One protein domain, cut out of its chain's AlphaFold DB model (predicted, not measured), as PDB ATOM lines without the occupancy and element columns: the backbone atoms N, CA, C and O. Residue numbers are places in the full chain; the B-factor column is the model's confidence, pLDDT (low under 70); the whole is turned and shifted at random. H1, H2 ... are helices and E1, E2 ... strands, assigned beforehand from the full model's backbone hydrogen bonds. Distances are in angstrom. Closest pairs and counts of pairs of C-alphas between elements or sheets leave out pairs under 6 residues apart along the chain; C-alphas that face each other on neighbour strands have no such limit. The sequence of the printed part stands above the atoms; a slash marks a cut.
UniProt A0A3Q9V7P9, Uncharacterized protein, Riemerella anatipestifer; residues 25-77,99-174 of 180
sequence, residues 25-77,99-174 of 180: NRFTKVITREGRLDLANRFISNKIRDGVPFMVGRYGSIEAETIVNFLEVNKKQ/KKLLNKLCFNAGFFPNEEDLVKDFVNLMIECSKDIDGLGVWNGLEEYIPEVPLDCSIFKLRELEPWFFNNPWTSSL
ATOM      1  N   ASN A  25      16.486  40.042  14.269       91.12
ATOM      2  CA  ASN A  25      17.672  40.422  13.503       91.12
ATOM      3  C   ASN A  25      17.398  41.728  12.728       91.12
ATOM      4  O   ASN A  25      16.289  42.264  12.771       91.12
ATOM      5  N   ARG A  26      18.395  42.265  12.012       93.62
ATOM      6  CA  ARG A  26      18.246  43.543  11.281       93.62
ATOM      7  C   ARG A  26      17.107  43.541  10.250       93.62
ATOM      8  O   ARG A  26      16.448  44.562  10.100       93.62
ATOM      9  N   PHE A  27      16.824  42.404   9.613       93.81
ATOM     10  CA  PHE A  27      15.754  42.262   8.619       93.81
ATOM     11  C   PHE A  27      14.372  42.251   9.278       93.81
ATOM     12  O   PHE A  27      13.502  43.055   8.947       93.81
ATOM     13  N   THR A  28      14.180  41.378  10.269       90.12
ATOM     14  CA  THR A  28      12.912  41.245  10.998       90.12
ATOM     15  C   THR A  28      12.523  42.536  11.705       90.12
ATOM     16  O   THR A  28      11.362  42.915  11.613       90.12
ATOM     17  N   LYS A  29      13.472  43.274  12.303       92.19
ATOM     18  CA  LYS A  29      13.204  44.602  12.893       92.19
ATOM     19  C   LYS A  29      12.556  45.569  11.902       92.19
ATOM     20  O   LYS A  29      11.676  46.333  12.286       92.19
ATOM     21  N   VAL A  30      12.982  45.548  10.639       93.94
ATOM     22  CA  VAL A  30      12.433  46.427   9.597       93.94
ATOM     23  C   VAL A  30      11.078  45.921   9.106       93.94
ATOM     24  O   VAL A  30      10.149  46.717   8.958       93.94
ATOM     25  N   ILE A  31      10.933  44.606   8.917       90.19
ATOM     26  CA  ILE A  31       9.677  43.980   8.479       90.19
ATOM     27  C   ILE A  31       8.558  44.200   9.509       90.19
ATOM     28  O   ILE A  31       7.445  44.548   9.125       90.19
ATOM     29  N   THR A  32       8.846  44.043  10.807       89.12
ATOM     30  CA  THR A  32       7.850  44.176  11.885       89.12
ATOM     31  C   THR A  32       7.663  45.602  12.388       89.12
ATOM     32  O   THR A  32       6.808  45.829  13.239       89.12
ATOM     33  N   ARG A  33       8.457  46.571  11.913       91.50
ATOM     34  CA  ARG A  33       8.296  47.979  12.301       91.50
ATOM     35  C   ARG A  33       6.879  48.444  11.970       91.50
ATOM     36  O   ARG A  33       6.358  48.101  10.914       91.50
ATOM     37  N   GLU A  34       6.268  49.277  12.800       87.44
ATOM     38  CA  GLU A  34       4.980  49.906  12.485       87.44
ATOM     39  C   GLU A  34       5.162  51.251  11.768       87.44
ATOM     40  O   GLU A  34       6.213  51.887  11.846       87.44
ATOM     41  N   GLY A  35       4.144  51.672  11.017       85.12
ATOM     42  CA  GLY A  35       4.160  52.946  10.297       85.12
ATOM     43  C   GLY A  35       4.995  52.964   9.008       85.12
ATOM     44  O   GLY A  35       5.626  51.974   8.609       85.12
ATOM     45  N   ARG A  36       4.939  54.113   8.326       80.50
ATOM     46  CA  ARG A  36       5.714  54.431   7.118       80.50
ATOM     47  C   ARG A  36       6.783  55.447   7.489       80.50
ATOM     48  O   ARG A  36       6.441  56.496   8.024       80.50
ATOM     49  N   LEU A  37       8.042  55.149   7.184       88.81
ATOM     50  CA  LEU A  37       9.138  56.098   7.345       88.81
ATOM     51  C   LEU A  37       9.702  56.477   5.978       88.81
ATOM     52  O   LEU A  37       9.731  55.673   5.055       88.81
ATOM     53  N   ASP A  38      10.196  57.700   5.862       91.25
ATOM     54  CA  ASP A  38      10.801  58.240   4.641       91.25
ATOM     55  C   ASP A  38      12.285  57.850   4.476       91.25
ATOM     56  O   ASP A  38      12.997  58.445   3.667       91.25
ATOM     57  N   LEU A  39      12.768  56.874   5.254       93.50
ATOM     58  CA  LEU A  39      14.191  56.543   5.374       93.50
ATOM     59  C   LEU A  39      14.827  56.220   4.024       93.50
ATOM     60  O   LEU A  39      15.875  56.773   3.704       93.50
ATOM     61  N   ALA A  40      14.177  55.378   3.218       95.75
ATOM     62  CA  ALA A  40      14.717  55.018   1.914       95.75
ATOM     63  C   ALA A  40      14.696  56.204   0.937       95.75
ATOM     64  O   ALA A  40      15.649  56.406   0.194       95.75
ATOM     65  N   ASN A  41      13.655  57.044   0.979       96.25
ATOM     66  CA  ASN A  41      13.570  58.236   0.134       96.25
ATOM     67  C   ASN A  41      14.668  59.253   0.469       96.25
ATOM     68  O   ASN A  41      15.293  59.805  -0.439       96.25
ATOM     69  N   ARG A  42      14.955  59.468   1.759       96.19
ATOM     70  CA  ARG A  42      16.087  60.300   2.193       96.19
ATOM     71  C   ARG A  42      17.426  59.685   1.801       96.19
ATOM     72  O   ARG A  42      18.267  60.390   1.253       96.19
ATOM     73  N   PHE A  43      17.603  58.385   2.023       97.00
ATOM     74  CA  PHE A  43      18.823  57.666   1.661       97.00
ATOM     75  C   PHE A  43      19.135  57.778   0.164       97.00
ATOM     76  O   PHE A  43      20.206  58.252  -0.207       97.00
ATOM     77  N   ILE A  44      18.174  57.421  -0.694       97.25
ATOM     78  CA  ILE A  44      18.331  57.468  -2.152       97.25
ATOM     79  C   ILE A  44      18.535  58.918  -2.616       97.25
ATOM     80  O   ILE A  44      19.397  59.176  -3.451       97.25
ATOM     81  N   SER A  45      17.803  59.886  -2.045       96.44
ATOM     82  CA  SER A  45      18.008  61.314  -2.346       96.44
ATOM     83  C   SER A  45      19.439  61.765  -2.085       96.44
ATOM     84  O   SER A  45      20.008  62.475  -2.910       96.44
ATOM     85  N   ASN A  46      20.007  61.373  -0.943       96.56
ATOM     86  CA  ASN A  46      21.368  61.739  -0.570       96.56
ATOM     87  C   ASN A  46      22.376  61.086  -1.515       96.56
ATOM     88  O   ASN A  46      23.142  61.805  -2.142       96.56
ATOM     89  N   LYS A  47      22.268  59.774  -1.755       96.19
ATOM     90  CA  LYS A  47      23.130  59.057  -2.709       96.19
ATOM     91  C   LYS A  47      23.109  59.679  -4.114       96.19
ATOM     92  O   LYS A  47      24.151  59.866  -4.735       96.19
ATOM     93  N   ILE A  48      21.933  60.095  -4.597       95.56
ATOM     94  CA  ILE A  48      21.786  60.815  -5.874       95.56
ATOM     95  C   ILE A  48      22.534  62.161  -5.870       95.56
ATOM     96  O   ILE A  48      23.081  62.566  -6.905       95.56
ATOM     97  N   ARG A  49      22.515  62.893  -4.751       94.38
ATOM     98  CA  ARG A  49      23.178  64.202  -4.604       94.38
ATOM     99  C   ARG A  49      24.688  64.065  -4.467       94.38
ATOM    100  O   ARG A  49      25.390  64.861  -5.079       94.38
ATOM    101  N   ASP A  50      25.148  63.042  -3.754       94.38
ATOM    102  CA  ASP A  50      26.567  62.730  -3.560       94.38
ATOM    103  C   ASP A  50      27.266  62.415  -4.891       94.38
ATOM    104  O   ASP A  50      28.470  62.611  -5.028       94.38
ATOM    105  N   GLY A  51      26.510  61.961  -5.898       90.81
ATOM    106  CA  GLY A  51      27.017  61.760  -7.259       90.81
ATOM    107  C   GLY A  51      27.944  60.553  -7.407       90.81
ATOM    108  O   GLY A  51      28.572  60.400  -8.451       90.81
ATOM    109  N   VAL A  52      28.015  59.695  -6.388       90.38
ATOM    110  CA  VAL A  52      28.760  58.434  -6.415       90.38
ATOM    111  C   VAL A  52      27.862  57.288  -6.892       90.38
ATOM    112  O   VAL A  52      26.660  57.312  -6.612       90.38
ATOM    113  N   PRO A  53      28.401  56.278  -7.600       94.62
ATOM    114  CA  PRO A  53      27.658  55.061  -7.913       94.62
ATOM    115  C   PRO A  53      27.145  54.382  -6.639       94.62
ATOM    116  O   PRO A  53      27.837  54.362  -5.624       94.62
ATOM    117  N   PHE A  54      25.930  53.843  -6.698       96.88
ATOM    118  CA  PHE A  54      25.331  53.090  -5.601       96.88
ATOM    119  C   PHE A  54      24.315  52.073  -6.128       96.88
ATOM    120  O   PHE A  54      23.704  52.291  -7.179       96.88
ATOM    121  N   MET A  55      24.082  51.001  -5.371       97.50
ATOM    122  CA  MET A  55      23.077  49.985  -5.683       97.50
ATOM    123  C   MET A  55      21.974  49.967  -4.623       97.50
ATOM    124  O   MET A  55      22.193  49.642  -3.457       97.50
ATOM    125  N   VAL A  56      20.748  50.287  -5.042       97.56
ATOM    126  CA  VAL A  56      19.542  50.115  -4.221       97.56
ATOM    127  C   VAL A  56      18.587  49.176  -4.937       97.56
ATOM    128  O   VAL A  56      18.241  49.407  -6.094       97.56
ATOM    129  N   GLY A  57      18.133  48.132  -4.249       95.62
ATOM    130  CA  GLY A  57      17.306  47.109  -4.873       95.62
ATOM    131  C   GLY A  57      16.482  46.282  -3.900       95.62
ATOM    132  O   GLY A  57      16.316  46.608  -2.723       95.62
ATOM    133  N   ARG A  58      15.930  45.195  -4.432       95.69
ATOM    134  CA  ARG A  58      15.200  44.156  -3.703       95.69
ATOM    135  C   ARG A  58      15.436  42.820  -4.392       95.69
ATOM    136  O   ARG A  58      15.655  42.799  -5.601       95.69
ATOM    137  N   TYR A  59      15.229  41.725  -3.673       95.81
ATOM    138  CA  TYR A  59      15.065  40.418  -4.309       95.81
ATOM    139  C   TYR A  59      13.598  40.188  -4.693       95.81
ATOM    140  O   TYR A  59      12.666  40.571  -3.970       95.81
ATOM    141  N   GLY A  60      13.357  39.551  -5.837       94.81
ATOM    142  CA  GLY A  60      12.081  38.910  -6.133       94.81
ATOM    143  C   GLY A  60      11.826  37.727  -5.203       94.81
ATOM    144  O   GLY A  60      12.745  37.121  -4.659       94.81
ATOM    145  N   SER A  61      10.550  37.381  -5.008       93.62
ATOM    146  CA  SER A  61      10.170  36.263  -4.132       93.62
ATOM    147  C   SER A  61      10.741  34.942  -4.626       93.62
ATOM    148  O   SER A  61      11.295  34.186  -3.836       93.62
ATOM    149  N   ILE A  62      10.621  34.688  -5.930       95.62
ATOM    150  CA  ILE A  62      11.089  33.449  -6.550       95.62
ATOM    151  C   ILE A  62      12.616  33.400  -6.606       95.62
ATOM    152  O   ILE A  62      13.192  32.349  -6.344       95.62
ATOM    153  N   GLU A  63      13.272  34.527  -6.883       96.06
ATOM    154  CA  GLU A  63      14.737  34.633  -6.895       96.06
ATOM    155  C   GLU A  63      15.308  34.347  -5.501       96.06
ATOM    156  O   GLU A  63      16.158  33.472  -5.351       96.06
ATOM    157  N   ALA A  64      14.769  35.000  -4.463       96.06
ATOM    158  CA  ALA A  64      15.168  34.761  -3.078       96.06
ATOM    159  C   ALA A  64      14.890  33.313  -2.640       96.06
ATOM    160  O   ALA A  64      15.759  32.671  -2.055       96.06
ATOM    161  N   GLU A  65      13.705  32.764  -2.947       95.69
ATOM    162  CA  GLU A  65      13.375  31.364  -2.641       95.69
ATOM    163  C   GLU A  65      14.345  30.395  -3.331       95.69
ATOM    164  O   GLU A  65      14.777  29.426  -2.709       95.69
ATOM    165  N   THR A  66      14.734  30.680  -4.576       96.25
ATOM    166  CA  THR A  66      15.697  29.879  -5.350       96.25
ATOM    167  C   THR A  66      17.086  29.912  -4.730       96.25
ATOM    168  O   THR A  66      17.656  28.846  -4.505       96.25
ATOM    169  N   ILE A  67      17.608  31.096  -4.392       96.38
ATOM    170  CA  ILE A  67      18.917  31.245  -3.736       96.38
ATOM    171  C   ILE A  67      18.938  30.448  -2.429       96.38
ATOM    172  O   ILE A  67      19.801  29.592  -2.229       96.38
ATOM    173  N   VAL A  68      17.950  30.666  -1.558       95.44
ATOM    174  CA  VAL A  68      17.907  30.008  -0.249       95.44
ATOM    175  C   VAL A  68      17.706  28.495  -0.396       95.44
ATOM    176  O   VAL A  68      18.397  27.727   0.269       95.44
ATOM    177  N   ASN A  69      16.824  28.031  -1.290       95.25
ATOM    178  CA  ASN A  69      16.641  26.597  -1.549       95.25
ATOM    179  C   ASN A  69      17.933  25.944  -2.056       95.25
ATOM    180  O   ASN A  69      18.316  24.894  -1.540       95.25
ATOM    181  N   PHE A  70      18.617  26.568  -3.018       95.44
ATOM    182  CA  PHE A  70      19.864  26.051  -3.575       95.44
ATOM    183  C   PHE A  70      20.935  25.893  -2.491       95.44
ATOM    184  O   PHE A  70      21.565  24.841  -2.386       95.44
ATOM    185  N   LEU A  71      21.107  26.903  -1.633       94.50
ATOM    186  CA  LEU A  71      22.049  26.833  -0.515       94.50
ATOM    187  C   LEU A  71      21.678  25.715   0.469       94.50
ATOM    188  O   LEU A  71      22.545  24.972   0.921       94.50
ATOM    189  N   GLU A  72      20.394  25.555   0.784       93.25
ATOM    190  CA  GLU A  72      19.914  24.575   1.765       93.25
ATOM    191  C   GLU A  72      19.995  23.124   1.283       93.25
ATOM    192  O   GLU A  72      20.348  22.240   2.067       93.25
ATOM    193  N   VAL A  73      19.734  22.873  -0.003       92.56
ATOM    194  CA  VAL A  73      19.906  21.548  -0.623       92.56
ATOM    195  C   VAL A  73      21.376  21.116  -0.587       92.56
ATOM    196  O   VAL A  73      21.672  19.939  -0.377       92.56
ATOM    197  N   ASN A  74      22.306  22.065  -0.723       91.94
ATOM    198  CA  ASN A  74      23.743  21.792  -0.744       91.94
ATOM    199  C   ASN A  74      24.377  21.600   0.650       91.94
ATOM    200  O   ASN A  74      25.502  21.109   0.738       91.94
ATOM    201  N   LYS A  75      23.669  21.901   1.752       89.50
ATOM    202  CA  LYS A  75      24.189  21.773   3.134       89.50
ATOM    203  C   LYS A  75      24.339  20.331   3.651       89.50
ATOM    204  O   LYS A  75      24.852  20.149   4.747       89.50
ATOM    205  N   LYS A  76      23.903  19.303   2.905       78.94
ATOM    206  CA  LYS A  76      23.937  17.871   3.309       78.94
ATOM    207  C   LYS A  76      23.326  17.572   4.700       78.94
ATOM    208  O   LYS A  76      23.664  16.568   5.321       78.94
ATOM    209  N   GLN A  77      22.410  18.415   5.175       84.88
ATOM    210  CA  GLN A  77      21.691  18.231   6.442       84.88
ATOM    211  C   GLN A  77      20.678  17.079   6.367       84.88
ATOM    212  O   GLN A  77      20.128  16.782   5.301       84.88
ATOM    213  N   LYS A  99      11.624  20.740  -8.349       84.56
ATOM    214  CA  LYS A  99      11.477  20.967  -9.798       84.56
ATOM    215  C   LYS A  99      10.452  22.057 -10.143       84.56
ATOM    216  O   LYS A  99      10.555  22.682 -11.191       84.56
ATOM    217  N   LYS A 100       9.454  22.307  -9.281       91.12
ATOM    218  CA  LYS A 100       8.484  23.389  -9.521       91.12
ATOM    219  C   LYS A 100       9.109  24.768  -9.324       91.12
ATOM    220  O   LYS A 100       8.600  25.720  -9.903       91.12
ATOM    221  N   LEU A 101      10.159  24.881  -8.510       93.31
ATOM    222  CA  LEU A 101      10.835  26.150  -8.259       93.31
ATOM    223  C   LEU A 101      11.590  26.618  -9.502       93.31
ATOM    224  O   LEU A 101      11.412  27.761  -9.894       93.31
ATOM    225  N   LEU A 102      12.296  25.711 -10.185       94.62
ATOM    226  CA  LEU A 102      12.943  25.999 -11.468       94.62
ATOM    227  C   LEU A 102      11.931  26.496 -12.520       94.62
ATOM    228  O   LEU A 102      12.120  27.554 -13.111       94.62
ATOM    229  N   ASN A 103      10.782  25.823 -12.657       95.19
ATOM    230  CA  ASN A 103       9.721  26.303 -13.551       95.19
ATOM    231  C   ASN A 103       9.224  27.704 -13.159       95.19
ATOM    232  O   ASN A 103       9.035  28.550 -14.025       95.19
ATOM    233  N   LYS A 104       9.013  27.977 -11.863       96.00
ATOM    234  CA  LYS A 104       8.622  29.320 -11.404       96.00
ATOM    235  C   LYS A 104       9.706  30.355 -11.694       96.00
ATOM    236  O   LYS A 104       9.360  31.477 -12.033       96.00
ATOM    237  N   LEU A 105      10.979  30.003 -11.534       96.56
ATOM    238  CA  LEU A 105      12.104  30.888 -11.822       96.56
ATOM    239  C   LEU A 105      12.088  31.285 -13.304       96.56
ATOM    240  O   LEU A 105      12.144  32.468 -13.624       96.56
ATOM    241  N   CYS A 106      11.873  30.321 -14.198       96.06
ATOM    242  CA  CYS A 106      11.726  30.582 -15.626       96.06
ATOM    243  C   CYS A 106      10.491  31.447 -15.947       96.06
ATOM    244  O   CYS A 106      10.619  32.547 -16.483       96.06
ATOM    245  N   PHE A 107       9.291  31.013 -15.544       94.81
ATOM    246  CA  PHE A 107       8.041  31.679 -15.936       94.81
ATOM    247  C   PHE A 107       7.762  33.007 -15.219       94.81
ATOM    248  O   PHE A 107       7.096  33.866 -15.789       94.81
ATOM    249  N   ASN A 108       8.237  33.184 -13.980       95.25
ATOM    250  CA  ASN A 108       7.904  34.355 -13.159       95.25
ATOM    251  C   ASN A 108       9.081  35.313 -12.946       95.25
ATOM    252  O   ASN A 108       8.840  36.459 -12.569       95.25
ATOM    253  N   ALA A 109      10.327  34.855 -13.113       93.25
ATOM    254  CA  ALA A 109      11.525  35.669 -12.887       93.25
ATOM    255  C   ALA A 109      12.381  35.859 -14.152       93.25
ATOM    256  O   ALA A 109      13.395  36.542 -14.094       93.25
ATOM    257  N   GLY A 110      11.966  35.308 -15.297       93.75
ATOM    258  CA  GLY A 110      12.639  35.545 -16.574       93.75
ATOM    259  C   GLY A 110      13.976  34.816 -16.725       93.75
ATOM    260  O   GLY A 110      14.861  35.301 -17.424       93.75
ATOM    261  N   PHE A 111      14.136  33.668 -16.064       96.38
ATOM    262  CA  PHE A 111      15.327  32.827 -16.176       96.38
ATOM    263  C   PHE A 111      15.233  31.876 -17.374       96.38
ATOM    264  O   PHE A 111      14.347  31.022 -17.422       96.38
ATOM    265  N   PHE A 112      16.157  31.994 -18.327       95.06
ATOM    266  CA  PHE A 112      16.146  31.192 -19.550       95.06
ATOM    267  C   PHE A 112      17.556  30.737 -19.956       95.06
ATOM    268  O   PHE A 112      18.501  31.510 -19.788       95.06
ATOM    269  N   PRO A 113      17.692  29.545 -20.570       95.25
ATOM    270  CA  PRO A 113      16.663  28.509 -20.737       95.25
ATOM    271  C   PRO A 113      16.282  27.820 -19.409       95.25
ATOM    272  O   PRO A 113      16.914  28.024 -18.378       95.25
ATOM    273  N   ASN A 114      15.213  27.015 -19.422       94.75
ATOM    274  CA  ASN A 114      14.703  26.302 -18.240       94.75
ATOM    275  C   ASN A 114      15.575  25.082 -17.875       94.75
ATOM    276  O   ASN A 114      15.111  23.940 -17.924       94.75
ATOM    277  N   GLU A 115      16.844  25.322 -17.556       94.88
ATOM    278  CA  GLU A 115      17.861  24.295 -17.331       94.88
ATOM    279  C   GLU A 115      18.363  24.325 -15.888       94.88
ATOM    280  O   GLU A 115      18.674  25.377 -15.331       94.88
ATOM    281  N   GLU A 116      18.434  23.151 -15.262       92.38
ATOM    282  CA  GLU A 116      18.825  23.042 -13.855       92.38
ATOM    283  C   GLU A 116      20.304  23.382 -13.631       92.38
ATOM    284  O   GLU A 116      20.646  23.990 -12.618       92.38
ATOM    285  N   ASP A 117      21.165  23.040 -14.589       93.50
ATOM    286  CA  ASP A 117      22.611  23.241 -14.476       93.50
ATOM    287  C   ASP A 117      22.979  24.734 -14.393       93.50
ATOM    288  O   ASP A 117      23.924  25.105 -13.698       93.50
ATOM    289  N   LEU A 118      22.155  25.605 -14.987       96.56
ATOM    290  CA  LEU A 118      22.317  27.060 -14.962       96.56
ATOM    291  C   LEU A 118      21.894  27.703 -13.627       96.56
ATOM    292  O   LEU A 118      22.235  28.855 -13.355       96.56
ATOM    293  N   VAL A 119      21.160  26.987 -12.763       96.06
ATOM    294  CA  VAL A 119      20.696  27.535 -11.473       96.06
ATOM    295  C   VAL A 119      21.878  27.872 -10.572       96.06
ATOM    296  O   VAL A 119      21.837  28.869  -9.852       96.06
ATOM    297  N   LYS A 120      22.947  27.070 -10.620       96.50
ATOM    298  CA  LYS A 120      24.167  27.339  -9.853       96.50
ATOM    299  C   LYS A 120      24.786  28.676 -10.258       96.50
ATOM    300  O   LYS A 120      25.140  29.463  -9.383       96.50
ATOM    301  N   ASP A 121      24.889  28.933 -11.556       97.62
ATOM    302  CA  ASP A 121      25.494  30.158 -12.078       97.62
ATOM    303  C   ASP A 121      24.631  31.378 -11.758       97.62
ATOM    304  O   ASP A 121      25.154  32.393 -11.303       97.62
ATOM    305  N   PHE A 122      23.305  31.246 -11.865       97.69
ATOM    306  CA  PHE A 122      22.364  32.266 -11.403       97.69
ATOM    307  C   PHE A 122      22.542  32.590  -9.915       97.69
ATOM    308  O   PHE A 122      22.660  33.757  -9.550       97.69
ATOM    309  N   VAL A 123      22.588  31.577  -9.044       97.62
ATOM    310  CA  VAL A 123      22.736  31.797  -7.598       97.62
ATOM    311  C   VAL A 123      24.082  32.443  -7.275       97.62
ATOM    312  O   VAL A 123      24.119  33.383  -6.483       97.62
ATOM    313  N   ASN A 124      25.166  31.992  -7.908       97.94
ATOM    314  CA  ASN A 124      26.488  32.586  -7.722       97.94
ATOM    315  C   ASN A 124      26.519  34.050  -8.168       97.94
ATOM    316  O   ASN A 124      27.022  34.889  -7.430       97.94
ATOM    317  N   LEU A 125      25.939  34.364  -9.331       97.75
ATOM    318  CA  LEU A 125      25.835  35.733  -9.832       97.75
ATOM    319  C   LEU A 125      25.054  36.622  -8.860       97.75
ATOM    320  O   LEU A 125      25.515  37.701  -8.509       97.75
ATOM    321  N   MET A 126      23.898  36.155  -8.385       97.75
ATOM    322  CA  MET A 126      23.076  36.917  -7.445       97.75
ATOM    323  C   MET A 126      23.800  37.161  -6.120       97.75
ATOM    324  O   MET A 126      23.721  38.266  -5.589       97.75
ATOM    325  N   ILE A 127      24.511  36.162  -5.586       97.94
ATOM    326  CA  ILE A 127      25.320  36.315  -4.367       97.94
ATOM    327  C   ILE A 127      26.466  37.304  -4.602       97.94
ATOM    328  O   ILE A 127      26.698  38.159  -3.754       97.94
ATOM    329  N   GLU A 128      27.139  37.244  -5.752       98.19
ATOM    330  CA  GLU A 128      28.213  38.186  -6.077       98.19
ATOM    331  C   GLU A 128      27.688  39.623  -6.152       98.19
ATOM    332  O   GLU A 128      28.189  40.491  -5.445       98.19
ATOM    333  N   CYS A 129      26.601  39.859  -6.895       96.81
ATOM    334  CA  CYS A 129      25.950  41.171  -6.956       96.81
ATOM    335  C   CYS A 129      25.420  41.645  -5.595       96.81
ATOM    336  O   CYS A 129      25.210  42.839  -5.398       96.81
ATOM    337  N   SER A 130      25.180  40.733  -4.647       97.19
ATOM    338  CA  SER A 130      24.682  41.102  -3.319       97.19
ATOM    339  C   SER A 130      25.704  41.900  -2.513       97.19
ATOM    340  O   SER A 130      25.295  42.690  -1.664       97.19
ATOM    341  N   LYS A 131      27.001  41.738  -2.803       97.38
ATOM    342  CA  LYS A 131      28.109  42.416  -2.112       97.38
ATOM    343  C   LYS A 131      28.131  43.924  -2.330       97.38
ATOM    344  O   LYS A 131      28.609  44.649  -1.466       97.38
ATOM    345  N   ASP A 132      27.590  44.386  -3.452       97.25
ATOM    346  CA  ASP A 132      27.617  45.800  -3.836       97.25
ATOM    347  C   ASP A 132      26.360  46.564  -3.386       97.25
ATOM    348  O   ASP A 132      26.197  47.740  -3.701       97.25
ATOM    349  N   ILE A 133      25.441  45.918  -2.656       97.88
ATOM    350  CA  ILE A 133      24.181  46.541  -2.238       97.88
ATOM    351  C   ILE A 133      24.433  47.597  -1.150       97.88
ATOM    352  O   ILE A 133      24.777  47.276  -0.015       97.88
ATOM    353  N   ASP A 134      24.129  48.857  -1.462       98.25
ATOM    354  CA  ASP A 134      24.089  49.964  -0.500       98.25
ATOM    355  C   ASP A 134      22.749  50.051   0.250       98.25
ATOM    356  O   ASP A 134      22.684  50.498   1.402       98.25
ATOM    357  N   GLY A 135      21.652  49.688  -0.423       97.62
ATOM    358  CA  GLY A 135      20.296  49.777   0.113       97.62
ATOM    359  C   GLY A 135      19.396  48.621  -0.315       97.62
ATOM    360  O   GLY A 135      19.200  48.378  -1.503       97.62
ATOM    361  N   LEU A 136      18.771  47.947   0.651       97.69
ATOM    362  CA  LEU A 136      17.942  46.768   0.414       97.69
ATOM    363  C   LEU A 136      16.507  46.958   0.914       97.69
ATOM    364  O   LEU A 136      16.261  47.163   2.104       97.69
ATOM    365  N   GLY A 137      15.541  46.833   0.005       96.56
ATOM    366  CA  GLY A 137      14.123  46.722   0.333       96.56
ATOM    367  C   GLY A 137      13.744  45.291   0.706       96.56
ATOM    368  O   GLY A 137      13.855  44.390  -0.122       96.56
ATOM    369  N   VAL A 138      13.246  45.093   1.929       95.00
ATOM    370  CA  VAL A 138      12.859  43.775   2.463       95.00
ATOM    371  C   VAL A 138      11.347  43.632   2.582       95.00
ATOM    372  O   VAL A 138      10.638  44.604   2.879       95.00
ATOM    373  N   TRP A 139      10.838  42.417   2.355       89.69
ATOM    374  CA  TRP A 139       9.391  42.162   2.418       89.69
ATOM    375  C   TRP A 139       8.971  40.752   2.829       89.69
ATOM    376  O   TRP A 139       7.923  40.613   3.458       89.69
ATOM    377  N   ASN A 140       9.741  39.714   2.489       80.75
ATOM    378  CA  ASN A 140       9.334  38.323   2.728       80.75
ATOM    379  C   ASN A 140      10.196  37.599   3.780       80.75
ATOM    380  O   ASN A 140       9.839  36.501   4.214       80.75
ATOM    381  N   GLY A 141      11.287  38.230   4.222       87.62
ATOM    382  CA  GLY A 141      12.179  37.733   5.261       87.62
ATOM    383  C   GLY A 141      13.176  36.691   4.769       87.62
ATOM    384  O   GLY A 141      14.003  36.266   5.564       87.62
ATOM    385  N   LEU A 142      13.133  36.279   3.497       92.69
ATOM    386  CA  LEU A 142      14.125  35.364   2.929       92.69
ATOM    387  C   LEU A 142      15.486  36.033   2.751       92.69
ATOM    388  O   LEU A 142      16.502  35.345   2.748       92.69
ATOM    389  N   GLU A 143      15.501  37.362   2.658       93.75
ATOM    390  CA  GLU A 143      16.714  38.165   2.529       93.75
ATOM    391  C   GLU A 143      17.681  37.939   3.705       93.75
ATOM    392  O   GLU A 143      18.885  38.089   3.546       93.75
ATOM    393  N   GLU A 144      17.179  37.501   4.867       92.56
ATOM    394  CA  GLU A 144      18.006  37.181   6.039       92.56
ATOM    395  C   GLU A 144      18.883  35.927   5.868       92.56
ATOM    396  O   GLU A 144      19.804  35.722   6.658       92.56
ATOM    397  N   TYR A 145      18.581  35.078   4.879       93.19
ATOM    398  CA  TYR A 145      19.309  33.836   4.596       93.19
ATOM    399  C   TYR A 145      20.236  33.946   3.384       93.19
ATOM    400  O   TYR A 145      20.908  32.969   3.049       93.19
ATOM    401  N   ILE A 146      20.244  35.095   2.704       94.75
ATOM    402  CA  ILE A 146      21.118  35.332   1.559       94.75
ATOM    403  C   ILE A 146      22.485  35.769   2.106       94.75
ATOM    404  O   ILE A 146      22.553  36.749   2.853       94.75
ATOM    405  N   PRO A 147      23.568  35.029   1.805       93.81
ATOM    406  CA  PRO A 147      24.904  35.392   2.253       93.81
ATOM    407  C   PRO A 147      25.397  36.643   1.516       93.81
ATOM    408  O   PRO A 147      24.797  37.073   0.534       93.81
ATOM    409  N   GLU A 148      26.505  37.210   1.985       95.88
ATOM    410  CA  GLU A 148      27.203  38.327   1.333       95.88
ATOM    411  C   GLU A 148      26.440  39.664   1.251       95.88
ATOM    412  O   GLU A 148      27.001  40.638   0.765       95.88
ATOM    413  N   VAL A 149      25.213  39.771   1.781       96.50
ATOM    414  CA  VAL A 149      24.546  41.074   1.957       96.50
ATOM    415  C   VAL A 149      25.332  41.911   2.987       96.50
ATOM    416  O   VAL A 149      25.393  41.506   4.158       96.50
ATOM    417  N   PRO A 150      25.886  43.086   2.621       96.81
ATOM    418  CA  PRO A 150      26.771  43.856   3.490       96.81
ATOM    419  C   PRO A 150      26.129  44.231   4.824       96.81
ATOM    420  O   PRO A 150      24.937  44.562   4.903       96.81
ATOM    421  N   LEU A 151      26.912  44.179   5.906       95.31
ATOM    422  CA  LEU A 151      26.442  44.508   7.260       95.31
ATOM    423  C   LEU A 151      26.036  45.979   7.406       95.31
ATOM    424  O   LEU A 151      25.104  46.284   8.151       95.31
ATOM    425  N   ASP A 152      26.708  46.855   6.672       94.94
ATOM    426  CA  ASP A 152      26.526  48.304   6.615       94.94
ATOM    427  C   ASP A 152      25.488  48.762   5.575       94.94
ATOM    428  O   ASP A 152      25.051  49.912   5.622       94.94
ATOM    429  N   CYS A 153      25.006  47.865   4.703       96.12
ATOM    430  CA  CYS A 153      23.879  48.146   3.811       96.12
ATOM    431  C   CYS A 153      22.664  48.664   4.602       96.12
ATOM    432  O   CYS A 153      22.231  48.088   5.610       96.12
ATOM    433  N   SER A 154      22.024  49.720   4.106       97.00
ATOM    434  CA  SER A 154      20.786  50.219   4.705       97.00
ATOM    435  C   SER A 154      19.612  49.302   4.360       97.00
ATOM    436  O   SER A 154      19.452  48.899   3.213       97.00
ATOM    437  N   ILE A 155      18.773  48.959   5.341       96.31
ATOM    438  CA  ILE A 155      17.598  48.099   5.128       96.31
ATOM    439  C   ILE A 155      16.320  48.907   5.302       96.31
ATOM    440  O   ILE A 155      16.116  49.579   6.317       96.31
ATOM    441  N   PHE A 156      15.425  48.779   4.330       95.62
ATOM    442  CA  PHE A 156      14.165  49.504   4.266       95.62
ATOM    443  C   PHE A 156      12.997  48.549   4.100       95.62
ATOM    444  O   PHE A 156      13.138  47.460   3.544       95.62
ATOM    445  N   LYS A 157      11.804  48.968   4.523       94.31
ATOM    446  CA  LYS A 157      10.609  48.254   4.071       94.31
ATOM    447  C   LYS A 157      10.483  48.452   2.569       94.31
ATOM    448  O   LYS A 157      10.662  49.566   2.090       94.31
ATOM    449  N   LEU A 158      10.079  47.414   1.843       93.50
ATOM    450  CA  LEU A 158       9.919  47.488   0.389       93.50
ATOM    451  C   LEU A 158       9.116  48.716  -0.085       93.50
ATOM    452  O   LEU A 158       9.548  49.425  -0.987       93.50
ATOM    453  N   ARG A 159       7.998  49.028   0.581       91.69
ATOM    454  CA  ARG A 159       7.138  50.177   0.237       91.69
ATOM    455  C   ARG A 159       7.824  51.540   0.405       91.69
ATOM    456  O   ARG A 159       7.337  52.535  -0.112       91.69
ATOM    457  N   GLU A 160       8.929  51.617   1.140       94.06
ATOM    458  CA  GLU A 160       9.677  52.865   1.325       94.06
ATOM    459  C   GLU A 160      10.544  53.202   0.112       94.06
ATOM    460  O   GLU A 160      10.872  54.370  -0.067       94.06
ATOM    461  N   LEU A 161      10.872  52.222  -0.742       94.44
ATOM    462  CA  LEU A 161      11.565  52.466  -2.014       94.44
ATOM    463  C   LEU A 161      10.679  53.207  -3.023       94.44
ATOM    464  O   LEU A 161      11.175  53.889  -3.919       94.44
ATOM    465  N   GLU A 162       9.364  53.073  -2.879       93.56
ATOM    466  CA  GLU A 162       8.378  53.689  -3.753       93.56
ATOM    467  C   GLU A 162       8.263  55.200  -3.465       93.56
ATOM    468  O   GLU A 162       7.883  55.588  -2.355       93.56
ATOM    469  N   PRO A 163       8.571  56.084  -4.434       93.19
ATOM    470  CA  PRO A 163       8.634  57.523  -4.175       93.19
ATOM    471  C   PRO A 163       7.251  58.160  -3.967       93.19
ATOM    472  O   PRO A 163       7.116  59.129  -3.229       93.19
ATOM    473  N   TRP A 164       6.196  57.601  -4.559       90.38
ATOM    474  CA  TRP A 164       4.842  58.178  -4.583       90.38
ATOM    475  C   TRP A 164       4.115  58.202  -3.231       90.38
ATOM    476  O   TRP A 164       3.068  58.834  -3.116       90.38
ATOM    477  N   PHE A 165       4.639  57.539  -2.199       87.69
ATOM    478  CA  PHE A 165       4.014  57.518  -0.871       87.69
ATOM    479  C   PHE A 165       4.534  58.591   0.092       87.69
ATOM    480  O   PHE A 165       4.134  58.583   1.259       87.69
ATOM    481  N   PHE A 166       5.417  59.488  -0.360       89.25
ATOM    482  CA  PHE A 166       6.124  60.429   0.508       89.25
ATOM    483  C   PHE A 166       6.122  61.850  -0.052       89.25
ATOM    484  O   PHE A 166       6.224  62.058  -1.257       89.25
ATOM    485  N   ASN A 167       6.071  62.837   0.849       90.25
ATOM    486  CA  ASN A 167       6.082  64.260   0.485       90.25
ATOM    487  C   ASN A 167       7.410  64.700  -0.151       90.25
ATOM    488  O   ASN A 167       7.426  65.603  -0.978       90.25
ATOM    489  N   ASN A 168       8.517  64.052   0.230       91.19
ATOM    490  CA  ASN A 168       9.861  64.329  -0.274       91.19
ATOM    491  C   ASN A 168      10.396  63.097  -1.028       91.19
ATOM    492  O   ASN A 168      11.226  62.365  -0.482       91.19
ATOM    493  N   PRO A 169       9.895  62.814  -2.245       95.31
ATOM    494  CA  PRO A 169      10.292  61.634  -2.998       95.31
ATOM    495  C   PRO A 169      11.740  61.741  -3.477       95.31
ATOM    496  O   PRO A 169      12.188  62.818  -3.886       95.31
ATOM    497  N   TRP A 170      12.460  60.618  -3.528       95.94
ATOM    498  CA  TRP A 170      13.841  60.599  -4.026       95.94
ATOM    499  C   TRP A 170      13.980  61.043  -5.483       95.94
ATOM    500  O   TRP A 170      15.009  61.602  -5.864       95.94
ATOM    501  N   THR A 171      12.916  60.896  -6.275       95.12
ATOM    502  CA  THR A 171      12.847  61.375  -7.661       95.12
ATOM    503  C   THR A 171      13.009  62.891  -7.777       95.12
ATOM    504  O   THR A 171      13.508  63.368  -8.791       95.12
ATOM    505  N   SER A 172      12.685  63.668  -6.735       94.44
ATOM    506  CA  SER A 172      12.922  65.121  -6.722       94.44
ATOM    507  C   SER A 172      14.409  65.476  -6.853       94.44
ATOM    508  O   SER A 172      14.758  66.466  -7.496       94.44
ATOM    509  N   SER A 173      15.296  64.627  -6.319       94.69
ATOM    510  CA  SER A 173      16.752  64.806  -6.389       94.69
ATOM    511  C   SER A 173      17.323  64.538  -7.787       94.69
ATOM    512  O   SER A 173      18.494  64.818  -8.039       94.69
ATOM    513  N   LEU A 174      16.502  64.032  -8.713       93.56
ATOM    514  CA  LEU A 174      16.869  63.855 -10.115       93.56
ATOM    515  C   LEU A 174      16.634  65.106 -10.966       93.56
ATOM    516  O   LEU A 174      17.019  65.126 -12.134       93.56
TER     517      LEU A 174
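AT A GLANCE: This is residues 25 to 77 and 99 to 174 of the 180 residues of an uncharacterized protein of Riemerella anatipestifer (UniProt A0A3Q9V7P9). A small sheet of three parallel strands lies between two helices, H2 over one face and H1 over the other, and beyond it along the longest axis stands a separate cluster of helices H3, H4 and H5. H7 packs on H2 at the other end of that axis, and the short H6 packs on H3. The printed part has 129 residues with seven named helices and three named strands, in the order H1 H2 E1 H3 H4 H5 E2 H6 E3 H7; the sheet's order is E1 E2 E3, and the class is mostly helix. The whole is compact, with a radius of gyration of the C-alphas of 16.2 A, yet elongated, spanning 46 by 28 by 24 A.

HOW THE PARTS SIT: Inner strand E2, residues 133 to 138, has edge strands E1, residues 55 to 57, and E3, residues 154 to 157, as parallel neighbours at 10 and 22 degrees. N 137 and O 57 are 2.8 A apart, and N 136 and O 154 2.8 A, both within hydrogen-bond range. H1, residues 26 to 31, and H2, residues 39 to 50, are on opposite faces of the sheet: three layers, helices on both faces. H1 lies over E3 at a height over the sheet of 7.5 A, the closest C-alphas, of Val 30 and Lys 157, 6.1 A apart. H2 lies over E2 at a height of 10.2 A, and only just not over E3, on which 2 of its 12 C-alphas fall. H7, residues 170 to 174, touches H2, the closest C-alphas, of Ser 45 and Trp 170, 4.5 A apart. H6, residues 142 to 145, stands between E2 and E3 in the chain in a strand-helix-strand unit, two parallel strands joined through a helix, with a right-handed crossover. The hub is H3, residues 61 to 74. With residues 62 to 66 alone it touches H4, residues 99 to 109, opposite ways at a shallow tilt of 32 degrees, only just short of steep; Ile 62 and Leu 105 have the closest C-alphas, 5.9 A. With residues 66 to 70 alone it touches residues 120 to 126 of H5, residues 117 to 130; the closest C-alphas, of Ile 67 and Val 123, are 5.5 A apart. With residues 64 to 68 alone it touches H6, the C-alphas of Ala 64 and Leu 142 closest at 6.1 A. Every O i to N i+4 pair is within hydrogen-bond range in H2, H3 and H4; H1 has 1 of 2, H5 9 of 10, H7 0 of 1 but 2 of 2 O i to N i+3 pairs, and H6 is too short for an O i to N i+4 pair.

IN THESE COORDINATES: H1 begins at C-alpha 26 (18.246, 43.543, 11.281), and H7 ends at C-alpha 174 (16.869, 63.855, -10.115). From first to last C-alpha H5 measures 21.2 A, H3 20.1 A, H2 16.5 A, H4 15.0 A and E2 12.6 A.

THE WHOLE: The C-alphas of Lys 76 and Asn 167, the two farthest apart, are 49.8 A apart. Residues 78 to 98 are not printed, and C-alphas 77 and 99 are 19.4 A apart across this cut. The link E3 to H7, residues 158 to 169, is long. The mean pLDDT of the printed part is 94.0, and no printed residue is under 70.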